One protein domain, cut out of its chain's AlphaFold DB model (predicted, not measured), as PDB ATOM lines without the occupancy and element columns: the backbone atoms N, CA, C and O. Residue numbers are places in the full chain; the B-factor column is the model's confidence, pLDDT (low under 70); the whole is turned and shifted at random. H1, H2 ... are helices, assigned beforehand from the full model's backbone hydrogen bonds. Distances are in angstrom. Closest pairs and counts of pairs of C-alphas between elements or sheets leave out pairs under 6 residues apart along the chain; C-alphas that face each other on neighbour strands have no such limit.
ATOM      1  N   ALA A  15      -9.073  27.724 322.848       91.00
ATOM      2  CA  ALA A  15      -8.674  28.733 323.827       91.00
ATOM      3  C   ALA A  15      -9.018  30.170 323.388       91.00
ATOM      4  O   ALA A  15      -9.610  30.909 324.159       91.00
ATOM      5  N   ARG A  16      -8.745  30.545 322.128       93.31
ATOM      6  CA  ARG A  16      -9.089  31.880 321.602       93.31
ATOM      7  C   ARG A  16     -10.595  32.108 321.542       93.31
ATOM      8  O   ARG A  16     -11.050  33.220 321.783       93.31
ATOM      9  N   ILE A  17     -11.356  31.067 321.206       94.12
ATOM     10  CA  ILE A  17     -12.822  31.128 321.170       94.12
ATOM     11  C   ILE A  17     -13.359  31.336 322.590       94.12
ATOM     12  O   ILE A  17     -14.197  32.209 322.804       94.12
ATOM     13  N   VAL A  18     -12.836  30.584 323.564       95.88
ATOM     14  CA  VAL A  18     -13.177  30.743 324.984       95.88
ATOM     15  C   VAL A  18     -12.843  32.156 325.461       95.88
ATOM     16  O   VAL A  18     -13.728  32.830 325.975       95.88
ATOM     17  N   ASP A  19     -11.622  32.643 325.231       95.62
ATOM     18  CA  ASP A  19     -11.207  33.985 325.658       95.62
ATOM     19  C   ASP A  19     -12.072  35.087 325.019       95.62
ATOM     20  O   ASP A  19     -12.459  36.041 325.692       95.62
ATOM     21  N   HIS A  20     -12.439  34.936 323.739       95.38
ATOM     22  CA  HIS A  20     -13.305  35.888 323.041       95.38
ATOM     23  C   HIS A  20     -14.710  35.970 323.640       95.38
ATOM     24  O   HIS A  20     -15.241  37.065 323.777       95.38
ATOM     25  N   TYR A  21     -15.342  34.838 323.956       96.81
ATOM     26  CA  TYR A  21     -16.715  34.837 324.468       96.81
ATOM     27  C   TYR A  21     -16.788  35.096 325.977       96.81
ATOM     28  O   TYR A  21     -17.744  35.721 326.430       96.81
ATOM     29  N   ALA A  22     -15.779  34.678 326.749       96.50
ATOM     30  CA  ALA A  22     -15.739  34.845 328.204       96.50
ATOM     31  C   ALA A  22     -15.563  36.307 328.658       96.50
ATOM     32  O   ALA A  22     -15.771  36.609 329.830       96.50
ATOM     33  N   GLN A  23     -15.191  37.223 327.756       96.50
ATOM     34  CA  GLN A  23     -15.123  38.657 328.068       96.50
ATOM     35  C   GLN A  23     -16.508  39.319 328.179       96.50
ATOM     36  O   GLN A  23     -16.619  40.429 328.700       96.50
ATOM     37  N   TYR A  24     -17.557  38.675 327.658       97.06
ATOM     38  CA  TYR A  24     -18.917  39.202 327.688       97.06
ATOM     39  C   TYR A  24     -19.684  38.641 328.893       97.06
ATOM     40  O   TYR A  24     -19.614  37.441 329.153       97.06
ATOM     41  N   PRO A  25     -20.449  39.467 329.628       95.75
ATOM     42  CA  PRO A  25     -21.294  38.973 330.707       95.75
ATOM     43  C   PRO A  25     -22.528  38.233 330.152       95.75
ATOM     44  O   PRO A  25     -23.105  38.683 329.159       95.75
ATOM     45  N   PRO A  26     -22.990  37.144 330.799       96.94
ATOM     46  CA  PRO A  26     -24.244  36.485 330.436       96.94
ATOM     47  C   PRO A  26     -25.468  37.391 330.621       96.94
ATOM     48  O   PRO A  26     -25.579  38.123 331.609       96.94
ATOM     49  N   THR A  27     -26.439  37.285 329.717       97.00
ATOM     50  CA  THR A  27     -27.680  38.065 329.776       97.00
ATOM     51  C   THR A  27     -28.652  37.471 330.795       97.00
ATOM     52  O   THR A  27     -29.105  36.333 330.666       97.00
ATOM     53  N   GLY A  28     -29.043  38.247 331.807       96.12
ATOM     54  CA  GLY A  28     -30.104  37.854 332.739       96.12
ATOM     55  C   GLY A  28     -31.487  37.897 332.079       96.12
ATOM     56  O   GLY A  28     -31.897  38.939 331.570       96.12
ATOM     57  N   LEU A  29     -32.234  36.790 332.126       95.81
ATOM     58  CA  LEU A  29     -33.631  36.734 331.686       95.81
ATOM     59  C   LEU A  29     -34.561  36.555 332.884       95.81
ATOM     60  O   LEU A  29     -34.345  35.690 333.730       95.81
ATOM     61  N   THR A  30     -35.622  37.359 332.939       98.19
ATOM     62  CA  THR A  30     -36.680  37.195 333.940       98.19
ATOM     63  C   THR A  30     -37.740  36.218 333.442       98.19
ATOM     64  O   THR A  30     -37.980  36.105 332.238       98.19
ATOM     65  N   MET A  31     -38.453  35.572 334.368       97.69
ATOM     66  CA  MET A  31     -39.577  34.694 334.013       97.69
ATOM     67  C   MET A  31     -40.644  35.421 333.186       97.69
ATOM     68  O   MET A  31     -41.178  34.849 332.241       97.69
ATOM     69  N   LYS A  32     -40.901  36.705 333.479       97.69
ATOM     70  CA  LYS A  32     -41.814  37.545 332.693       97.69
ATOM     71  C   LYS A  32     -41.377  37.635 331.227       97.69
ATOM     72  O   LYS A  32     -42.198  37.397 330.352       97.69
ATOM     73  N   ARG A  33     -40.092  37.900 330.962       96.25
ATOM     74  CA  ARG A  33     -39.551  37.978 329.593       96.25
ATOM     75  C   ARG A  33     -39.654  36.653 328.846       96.25
ATOM     76  O   ARG A  33     -39.992  36.657 327.670       96.25
ATOM     77  N   ILE A  34     -39.399  35.534 329.525       97.25
ATOM     78  CA  ILE A  34     -39.524  34.199 328.920       97.25
ATOM     79  C   ILE A  34     -40.983  33.920 328.533       97.25
ATOM     80  O   ILE A  34     -41.238  33.441 327.433       97.25
ATOM     81  N   ILE A  35     -41.946  34.251 329.401       97.69
ATOM     82  CA  ILE A  35     -43.378  34.055 329.122       97.69
ATOM     83  C   ILE A  35     -43.861  34.989 328.005       97.69
ATOM     84  O   ILE A  35     -44.603  34.550 327.132       97.69
ATOM     85  N   GLU A  36     -43.447  36.258 328.011       97.19
ATOM     86  CA  GLU A  36     -43.736  37.202 326.921       97.19
ATOM     87  C   GLU A  36     -43.207  36.665 325.585       97.19
ATOM     88  O   GLU A  36     -43.956  36.577 324.612       97.19
ATOM     89  N   PHE A  37     -41.957  36.195 325.562       97.00
ATOM     90  CA  PHE A  37     -41.358  35.588 324.377       97.00
ATOM     91  C   PHE A  37     -42.090  34.317 323.930       97.00
ATOM     92  O   PHE A  37     -42.294  34.117 322.741       97.00
ATOM     93  N   ALA A  38     -42.544  33.472 324.855       95.00
ATOM     94  CA  ALA A  38     -43.288  32.262 324.506       95.00
ATOM     95  C   ALA A  38     -44.653  32.549 323.851       95.00
ATOM     96  O   ALA A  38     -45.186  31.688 323.155       95.00
ATOM     97  N   ARG A  39     -45.238  33.730 324.093       95.81
ATOM     98  CA  ARG A  39     -46.542  34.122 323.533       95.81
ATOM     99  C   ARG A  39     -46.428  34.763 322.155       95.81
ATOM    100  O   ARG A  39     -47.305  34.545 321.327       95.81
ATOM    101  N   GLU A  40     -45.397  35.576 321.944       94.94
ATOM    102  CA  GLU A  40     -45.303  36.481 320.785       94.94
ATOM    103  C   GLU A  40     -44.014  36.310 319.971       94.94
ATOM    104  O   GLU A  40     -43.921  36.817 318.856       94.94
ATOM    105  N   GLY A  41     -43.015  35.621 320.519       91.56
ATOM    106  CA  GLY A  41     -41.711  35.444 319.898       91.56
ATOM    107  C   GLY A  41     -41.712  34.394 318.795       91.56
ATOM    108  O   GLY A  41     -42.535  33.476 318.761       91.56
ATOM    109  N   ASP A  42     -40.732  34.509 317.905       93.25
ATOM    110  CA  ASP A  42     -40.520  33.557 316.822       93.25
ATOM    111  C   ASP A  42     -39.201  32.774 316.971       93.25
ATOM    112  O   ASP A  42     -38.289  33.108 317.737       93.25
ATOM    113  N   ALA A  43     -39.087  31.682 316.218       92.56
ATOM    114  CA  ALA A  43     -37.918  30.812 316.278       92.56
ATOM    115  C   ALA A  43     -36.638  31.472 315.721       92.56
ATOM    116  O   ALA A  43     -35.538  31.104 316.134       92.56
ATOM    117  N   GLN A  44     -36.758  32.463 314.832       92.81
ATOM    118  CA  GLN A  44     -35.621  33.209 314.289       92.81
ATOM    119  C   GLN A  44     -35.007  34.110 315.363       92.81
ATOM    120  O   GLN A  44     -33.793  34.102 315.552       92.81
ATOM    121  N   GLN A  45     -35.836  34.822 316.123       93.31
ATOM    122  CA  GLN A  45     -35.429  35.626 317.271       93.31
ATOM    123  C   GLN A  45     -34.787  34.759 318.358       93.31
ATOM    124  O   GLN A  45     -33.725  35.119 318.871       93.31
ATOM    125  N   SER A  46     -35.374  33.594 318.659       95.31
ATOM    126  CA  SER A  46     -34.784  32.622 319.593       95.31
ATOM    127  C   SER A  46     -33.395  32.185 319.127       95.31
ATOM    128  O   SER A  46     -32.429  32.250 319.886       95.31
ATOM    129  N   PHE A  47     -33.263  31.819 317.849       95.12
ATOM    130  CA  PHE A  47     -31.990  31.424 317.253       95.12
ATOM    131  C   PHE A  47     -30.942  32.545 317.324       95.12
ATOM    132  O   PHE A  47     -29.811  32.305 317.749       95.12
ATOM    133  N   LEU A  48     -31.309  33.778 316.964       94.19
ATOM    134  CA  LEU A  48     -30.424  34.945 317.031       94.19
ATOM    135  C   LEU A  48     -29.943  35.240 318.456       94.19
ATOM    136  O   LEU A  48     -28.792  35.640 318.644       94.19
ATOM    137  N   PHE A  49     -30.809  35.055 319.451       95.94
ATOM    138  CA  PHE A  49     -30.442  35.205 320.855       95.94
ATOM    139  C   PHE A  49     -29.500  34.077 321.295       95.94
ATOM    140  O   PHE A  49     -28.385  34.336 321.751       95.94
ATOM    141  N   LEU A  50     -29.906  32.821 321.099       96.19
ATOM    142  CA  LEU A  50     -29.178  31.646 321.577       96.19
ATOM    143  C   LEU A  50     -27.814  31.467 320.900       96.19
ATOM    144  O   LEU A  50     -26.857  31.112 321.589       96.19
ATOM    145  N   ARG A  51     -27.677  31.762 319.597       94.56
ATOM    146  CA  ARG A  51     -26.383  31.663 318.883       94.56
ATOM    147  C   ARG A  51     -25.304  32.571 319.480       94.56
ATOM    148  O   ARG A  51     -24.122  32.301 319.312       94.56
ATOM    149  N   ASN A  52     -25.714  33.649 320.150       94.38
ATOM    150  CA  ASN A  52     -24.818  34.603 320.791       94.38
ATOM    151  C   ASN A  52     -24.666  34.305 322.289       94.38
ATOM    152  O   ASN A  52     -23.551  34.280 322.800       94.38
ATOM    153  N   GLU A  53     -25.774  34.043 322.982       97.94
ATOM    154  CA  GLU A  53     -25.809  33.876 324.437       97.94
ATOM    155  C   GLU A  53     -25.216  32.533 324.903       97.94
ATOM    156  O   GLU A  53     -24.515  32.483 325.916       97.94
ATOM    157  N   LEU A  54     -25.463  31.431 324.179       97.69
ATOM    158  CA  LEU A  54     -24.970  30.108 324.584       97.69
ATOM    159  C   LEU A  54     -23.432  30.022 324.568       97.69
ATOM    160  O   LEU A  54     -22.873  29.562 325.570       97.69
ATOM    161  N   PRO A  55     -22.717  30.493 323.521       97.38
ATOM    162  CA  PRO A  55     -21.257  30.556 323.549       97.38
ATOM    163  C   PRO A  55     -20.694  31.368 324.716       97.38
ATOM    164  O   PRO A  55     -19.730  30.929 325.339       97.38
ATOM    165  N   VAL A  56     -21.313  32.508 325.052       98.12
ATOM    166  CA  VAL A  56     -20.906  33.353 326.190       98.12
ATOM    167  C   VAL A  56     -20.986  32.579 327.504       98.12
ATOM    168  O   VAL A  56     -20.018  32.551 328.268       98.12
ATOM    169  N   ARG A  57     -22.099  31.877 327.750       98.31
ATOM    170  CA  ARG A  57     -22.277  31.067 328.966       98.31
ATOM    171  C   ARG A  57     -21.293  29.908 329.049       98.31
ATOM    172  O   ARG A  57     -20.680  29.709 330.095       98.31
ATOM    173  N   LEU A  58     -21.125  29.155 327.962       97.88
ATOM    174  CA  LEU A  58     -20.200  28.020 327.938       97.88
ATOM    175  C   LEU A  58     -18.756  28.475 328.133       97.88
ATOM    176  O   LEU A  58     -18.047  27.890 328.947       97.88
ATOM    177  N   ALA A  59     -18.330  29.530 327.438       97.56
ATOM    178  CA  ALA A  59     -16.983  30.069 327.571       97.56
ATOM    179  C   ALA A  59     -16.709  30.584 328.989       97.56
ATOM    180  O   ALA A  59     -15.655  30.278 329.541       97.56
ATOM    181  N   SER A  60     -17.669  31.286 329.602       97.44
ATOM    182  CA  SER A  60     -17.563  31.755 330.991       97.44
ATOM    183  C   SER A  60     -17.367  30.587 331.963       97.44
ATOM    184  O   SER A  60     -16.404  30.577 332.728       97.44
ATOM    185  N   MET A  61     -18.200  29.543 331.856       97.50
ATOM    186  CA  MET A  61     -18.072  28.332 332.676       97.50
ATOM    187  C   MET A  61     -16.745  27.607 332.439       97.50
ATOM    188  O   MET A  61     -16.101  27.192 333.395       97.50
ATOM    189  N   MET A  62     -16.289  27.475 331.188       96.50
ATOM    190  CA  MET A  62     -14.980  26.879 330.884       96.50
ATOM    191  C   MET A  62     -13.832  27.686 331.499       96.50
ATOM    192  O   MET A  62     -12.864  27.102 331.995       96.50
ATOM    193  N   LYS A  63     -13.943  29.020 331.507       95.69
ATOM    194  CA  LYS A  63     -12.964  29.900 332.147       95.69
ATOM    195  C   LYS A  63     -12.949  29.706 333.663       95.69
ATOM    196  O   LYS A  63     -11.867  29.600 334.234       95.69
ATOM    197  N   GLU A  64     -14.111  29.603 334.304       96.44
ATOM    198  CA  GLU A  64     -14.230  29.283 335.733       96.44
ATOM    199  C   GLU A  64     -13.683  27.888 336.064       96.44
ATOM    200  O   GLU A  64     -12.892  27.747 336.997       96.44
ATOM    201  N   MET A  65     -14.017  26.870 335.262       94.88
ATOM    202  CA  MET A  65     -13.482  25.511 335.413       94.88
ATOM    203  C   MET A  65     -11.954  25.496 335.325       94.88
ATOM    204  O   MET A  65     -11.312  24.779 336.086       94.88
ATOM    205  N   GLY A  66     -11.357  26.316 334.454       93.06
ATOM    206  CA  GLY A  66      -9.904  26.471 334.342       93.06
ATOM    207  C   GLY A  66      -9.216  27.040 335.590       93.06
ATOM    208  O   GLY A  66      -8.005  26.884 335.727       93.06
ATOM    209  N   HIS A  67      -9.961  27.663 336.509       95.38
ATOM    210  CA  HIS A  67      -9.445  28.166 337.788       95.38
ATOM    211  C   HIS A  67      -9.688  27.205 338.962       95.38
ATOM    212  O   HIS A  67      -9.391  27.546 340.109       95.38
ATOM    213  N   LEU A  68     -10.219  26.004 338.709       96.88
ATOM    214  CA  LEU A  68     -10.357  24.988 339.747       96.88
ATOM    215  C   LEU A  68      -8.977  24.564 340.296       96.88
ATOM    216  O   LEU A  68      -7.987  24.549 339.563       96.88
ATOM    217  N   PRO A  69      -8.899  24.152 341.576       97.75
ATOM    218  CA  PRO A  69      -7.693  23.570 342.154       97.75
ATOM    219  C   PRO A  69      -7.114  22.421 341.304       97.75
ATOM    220  O   PRO A  69      -7.887  21.590 340.816       97.75
ATOM    221  N   PRO A  70      -5.777  22.279 341.195       95.00
ATOM    222  CA  PRO A  70      -5.140  21.280 340.327       95.00
ATOM    223  C   PRO A  70      -5.640  19.844 340.535       95.00
ATOM    224  O   PRO A  70      -5.926  19.139 339.573       95.00
ATOM    225  N   ARG A  71      -5.856  19.438 341.794       96.06
ATOM    226  CA  ARG A  71      -6.387  18.104 342.129       96.06
ATOM    227  C   ARG A  71      -7.772  17.843 341.529       96.06
ATOM    228  O   ARG A  71      -8.069  16.709 341.175       96.06
ATOM    229  N   LEU A  72      -8.614  18.874 341.415       96.62
ATOM    230  CA  LEU A  72      -9.932  18.766 340.786       96.62
ATOM    231  C   LEU A  72      -9.815  18.758 339.259       96.62
ATOM    232  O   LEU A  72     -10.476  17.955 338.607       96.62
ATOM    233  N   LEU A  73      -8.937  19.585 338.684       93.94
ATOM    234  CA  LEU A  73      -8.671  19.593 337.238       93.94
ATOM    235  C   LEU A  73      -8.140  18.251 336.718       93.94
ATOM    236  O   LEU A  73      -8.390  17.877 335.569       93.94
ATOM    237  N   GLU A  74      -7.416  17.505 337.550       95.00
ATOM    238  CA  GLU A  74      -6.886  16.191 337.193       95.00
ATOM    239  C   GLU A  74      -7.957  15.096 337.118       95.00
ATOM    240  O   GLU A  74      -7.740  14.101 336.413       95.00
ATOM    241  N   MET A  75      -9.107  15.294 337.776       98.06
ATOM    242  CA  MET A  75     -10.179  14.304 337.847       98.06
ATOM    243  C   MET A  75     -10.699  13.945 336.443       98.06
ATOM    244  O   MET A  75     -11.047  14.836 335.661       98.06
ATOM    245  N   PRO A  76     -10.838  12.645 336.118       97.44
ATOM    246  CA  PRO A  76     -11.339  12.209 334.813       97.44
ATOM    247  C   PRO A  76     -12.723  12.771 334.459       97.44
ATOM    248  O   PRO A  76     -12.980  13.096 333.299       97.44
ATOM    249  N   SER A  77     -13.601  12.940 335.454       97.44
ATOM    250  CA  SER A  77     -14.933  13.528 335.274       97.44
ATOM    251  C   SER A  77     -14.857  14.990 334.829       97.44
ATOM    252  O   SER A  77     -15.539  15.372 333.881       97.44
ATOM    253  N   VAL A  78     -13.980  15.788 335.445       95.56
ATOM    254  CA  VAL A  78     -13.781  17.204 335.097       95.56
ATOM    255  C   VAL A  78     -13.224  17.337 333.684       95.56
ATOM    256  O   VAL A  78     -13.742  18.125 332.896       95.56
ATOM    257  N   LYS A  79     -12.232  16.516 333.318       93.25
ATOM    258  CA  LYS A  79     -11.681  16.491 331.952       93.25
ATOM    259  C   LYS A  79     -12.737  16.117 330.912       93.25
ATOM    260  O   LYS A  79     -12.805  16.749 329.861       93.25
ATOM    261  N   THR A  80     -13.574  15.127 331.221       95.25
ATOM    262  CA  THR A  80     -14.669  14.688 330.344       95.25
ATOM    263  C   THR A  80     -15.671  15.812 330.102       95.25
ATOM    264  O   THR A  80     -15.942  16.157 328.952       95.25
ATOM    265  N   VAL A  81     -16.165  16.439 331.173       96.38
ATOM    266  CA  VAL A  81     -17.130  17.541 331.073       96.38
ATOM    267  C   VAL A  81     -16.516  18.740 330.350       96.38
ATOM    268  O   VAL A  81     -17.148  19.291 329.455       96.38
ATOM    269  N   ASN A  82     -15.267  19.102 330.653       93.25
ATOM    270  CA  ASN A  82     -14.579  20.191 329.958       93.25
ATOM    271  C   ASN A  82     -14.437  19.909 328.446       93.25
ATOM    272  O   ASN A  82     -14.622  20.800 327.618       93.25
ATOM    273  N   GLY A  83     -14.188  18.650 328.066       93.69
ATOM    274  CA  GLY A  83     -14.187  18.213 326.668       93.69
ATOM    275  C   GLY A  83     -15.553  18.344 325.983       93.69
ATOM    276  O   GLY A  83     -15.620  18.776 324.828       93.69
ATOM    277  N   TRP A  84     -16.646  18.029 326.686       96.00
ATOM    278  CA  TRP A  84     -18.009  18.241 326.182       96.00
ATOM    279  C   TRP A  84     -18.310  19.723 325.972       96.00
ATOM    280  O   TRP A  84     -18.747  20.094 324.887       96.00
ATOM    281  N   TYR A  85     -17.988  20.572 326.952       96.31
ATOM    282  CA  TYR A  85     -18.142  22.025 326.832       96.31
ATOM    283  C   TYR A  85     -17.364  22.575 325.633       96.31
ATOM    284  O   TYR A  85     -17.924  23.316 324.827       96.31
ATOM    285  N   GLY A  86     -16.105  22.159 325.468       94.06
ATOM    286  CA  GLY A  86     -15.281  22.568 324.333       94.06
ATOM    287  C   GLY A  86     -15.869  22.145 322.988       94.06
ATOM    288  O   GLY A  86     -15.910  22.944 322.055       94.06
ATOM    289  N   SER A  87     -16.377  20.913 322.901       93.38
ATOM    290  CA  SER A  87     -17.017  20.387 321.688       93.38
ATOM    291  C   SER A  87     -18.294  21.159 321.344       93.38
ATOM    292  O   SER A  87     -18.453  21.594 320.203       93.38
ATOM    293  N   SER A  88     -19.159  21.398 322.332       95.44
ATOM    294  CA  SER A  88     -20.399  22.160 322.162       95.44
ATOM    295  C   SER A  88     -20.144  23.623 321.794       95.44
ATOM    296  O   SER A  88     -20.803  24.147 320.901       95.44
ATOM    297  N   LEU A  89     -19.168  24.287 322.423       95.19
ATOM    298  CA  LEU A  89     -18.814  25.675 322.103       95.19
ATOM    299  C   LEU A  89     -18.345  25.810 320.653       95.19
ATOM    300  O   LEU A  89     -18.745  26.721 319.934       95.19
ATOM    301  N   CYS A  90     -17.516  24.872 320.219       92.50
ATOM    302  CA  CYS A  90     -17.032  24.772 318.855       92.50
ATOM    303  C   CYS A  90     -18.149  24.558 317.823       92.50
ATOM    304  O   CYS A  90     -18.134  25.165 316.752       92.50
ATOM    305  N   GLU A  91     -19.117  23.697 318.137       91.75
ATOM    306  CA  GLU A  91     -20.293  23.478 317.298       91.75
ATOM    307  C   GLU A  91     -21.144  24.748 317.210       91.75
ATOM    308  O   GLU A  91     -21.431  25.213 316.108       91.75
ATOM    309  N   LEU A  92     -21.446  25.381 318.345       93.50
ATOM    310  CA  LEU A  92     -22.206  26.633 318.392       93.50
ATOM    311  C   LEU A  92     -21.502  27.781 317.662       93.50
ATOM    312  O   LEU A  92     -22.153  28.568 316.978       93.50
ATOM    313  N   HIS A  93     -20.171  27.852 317.738       92.19
ATOM    314  CA  HIS A  93     -19.392  28.863 317.027       92.19
ATOM    315  C   HIS A  93     -19.591  28.791 315.503       92.19
ATOM    316  O   HIS A  93     -19.558  29.820 314.832       92.19
ATOM    317  N   SER A  94     -19.887  27.607 314.954       90.06
ATOM    318  CA  SER A  94     -20.180  27.454 313.523       90.06
ATOM    319  C   SER A  94     -21.480  28.141 313.071       90.06
ATOM    320  O   SER A  94     -21.661  28.370 311.875       90.06
ATOM    321  N   PHE A  95     -22.353  28.524 314.010       90.56
ATOM    322  CA  PHE A  95     -23.605  29.237 313.743       90.56
ATOM    323  C   PHE A  95     -23.485  30.766 313.855       90.56
ATOM    324  O   PHE A  95     -24.457  31.462 313.556       90.56
TER     325      PHE A  95
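Overview. This is residues 15 to 95 of the 107 residues of the protein "Hypothetical protein" of Rotaria sp. Silwood2 (UniProt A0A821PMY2). Two long helices, H3 and H5, make a narrow V, its wide end bridged by small H4; H1 packs on H3. H2 touches no helix, and residues 28 to 36 and 39 to 44 stick out at the other end. The 81 printed residues hold five named helices, H1 to H5, all helix, loose, radius of gyration of the C-alphas 15.1 A, spanning 48 by 26 by 22 A.

Along the chain. Find C-alpha 15 at (-8.674, 28.733, 323.827), where H1 runs to 22. H2 is 31 to 40; H3, 43 to 65, is 31.5 A long with a kink of 31 degrees near residue 50. H4 is 70 to 73; H5, 76 to 93, runs 25.7 A to C-alpha 93 at (-19.392, 28.863, 317.027).

Arrangement. Look at Ala 22 and Ser 60: H1 touches H3, with H3's residues 55 to 63 alone, closest C-alphas 4.5 A apart, at a steep tilt of 66 degrees. H3 touches H5, closest C-alphas Pro 55 and Leu 89, 5.6 A, opposite ways at a shallow tilt of 34 degrees, only just short of steep. Every O i to N i+4 pair is within hydrogen-bond range in H1, H2 and H5, and 16 of 19 in H3; H4 is too short for one.

Size, cuts and confidence. Glu 40 and Arg 71 have the farthest C-alphas, 48.0 A apart; the printed part has no cut, no link is long, and no printed residue is under 70 in pLDDT.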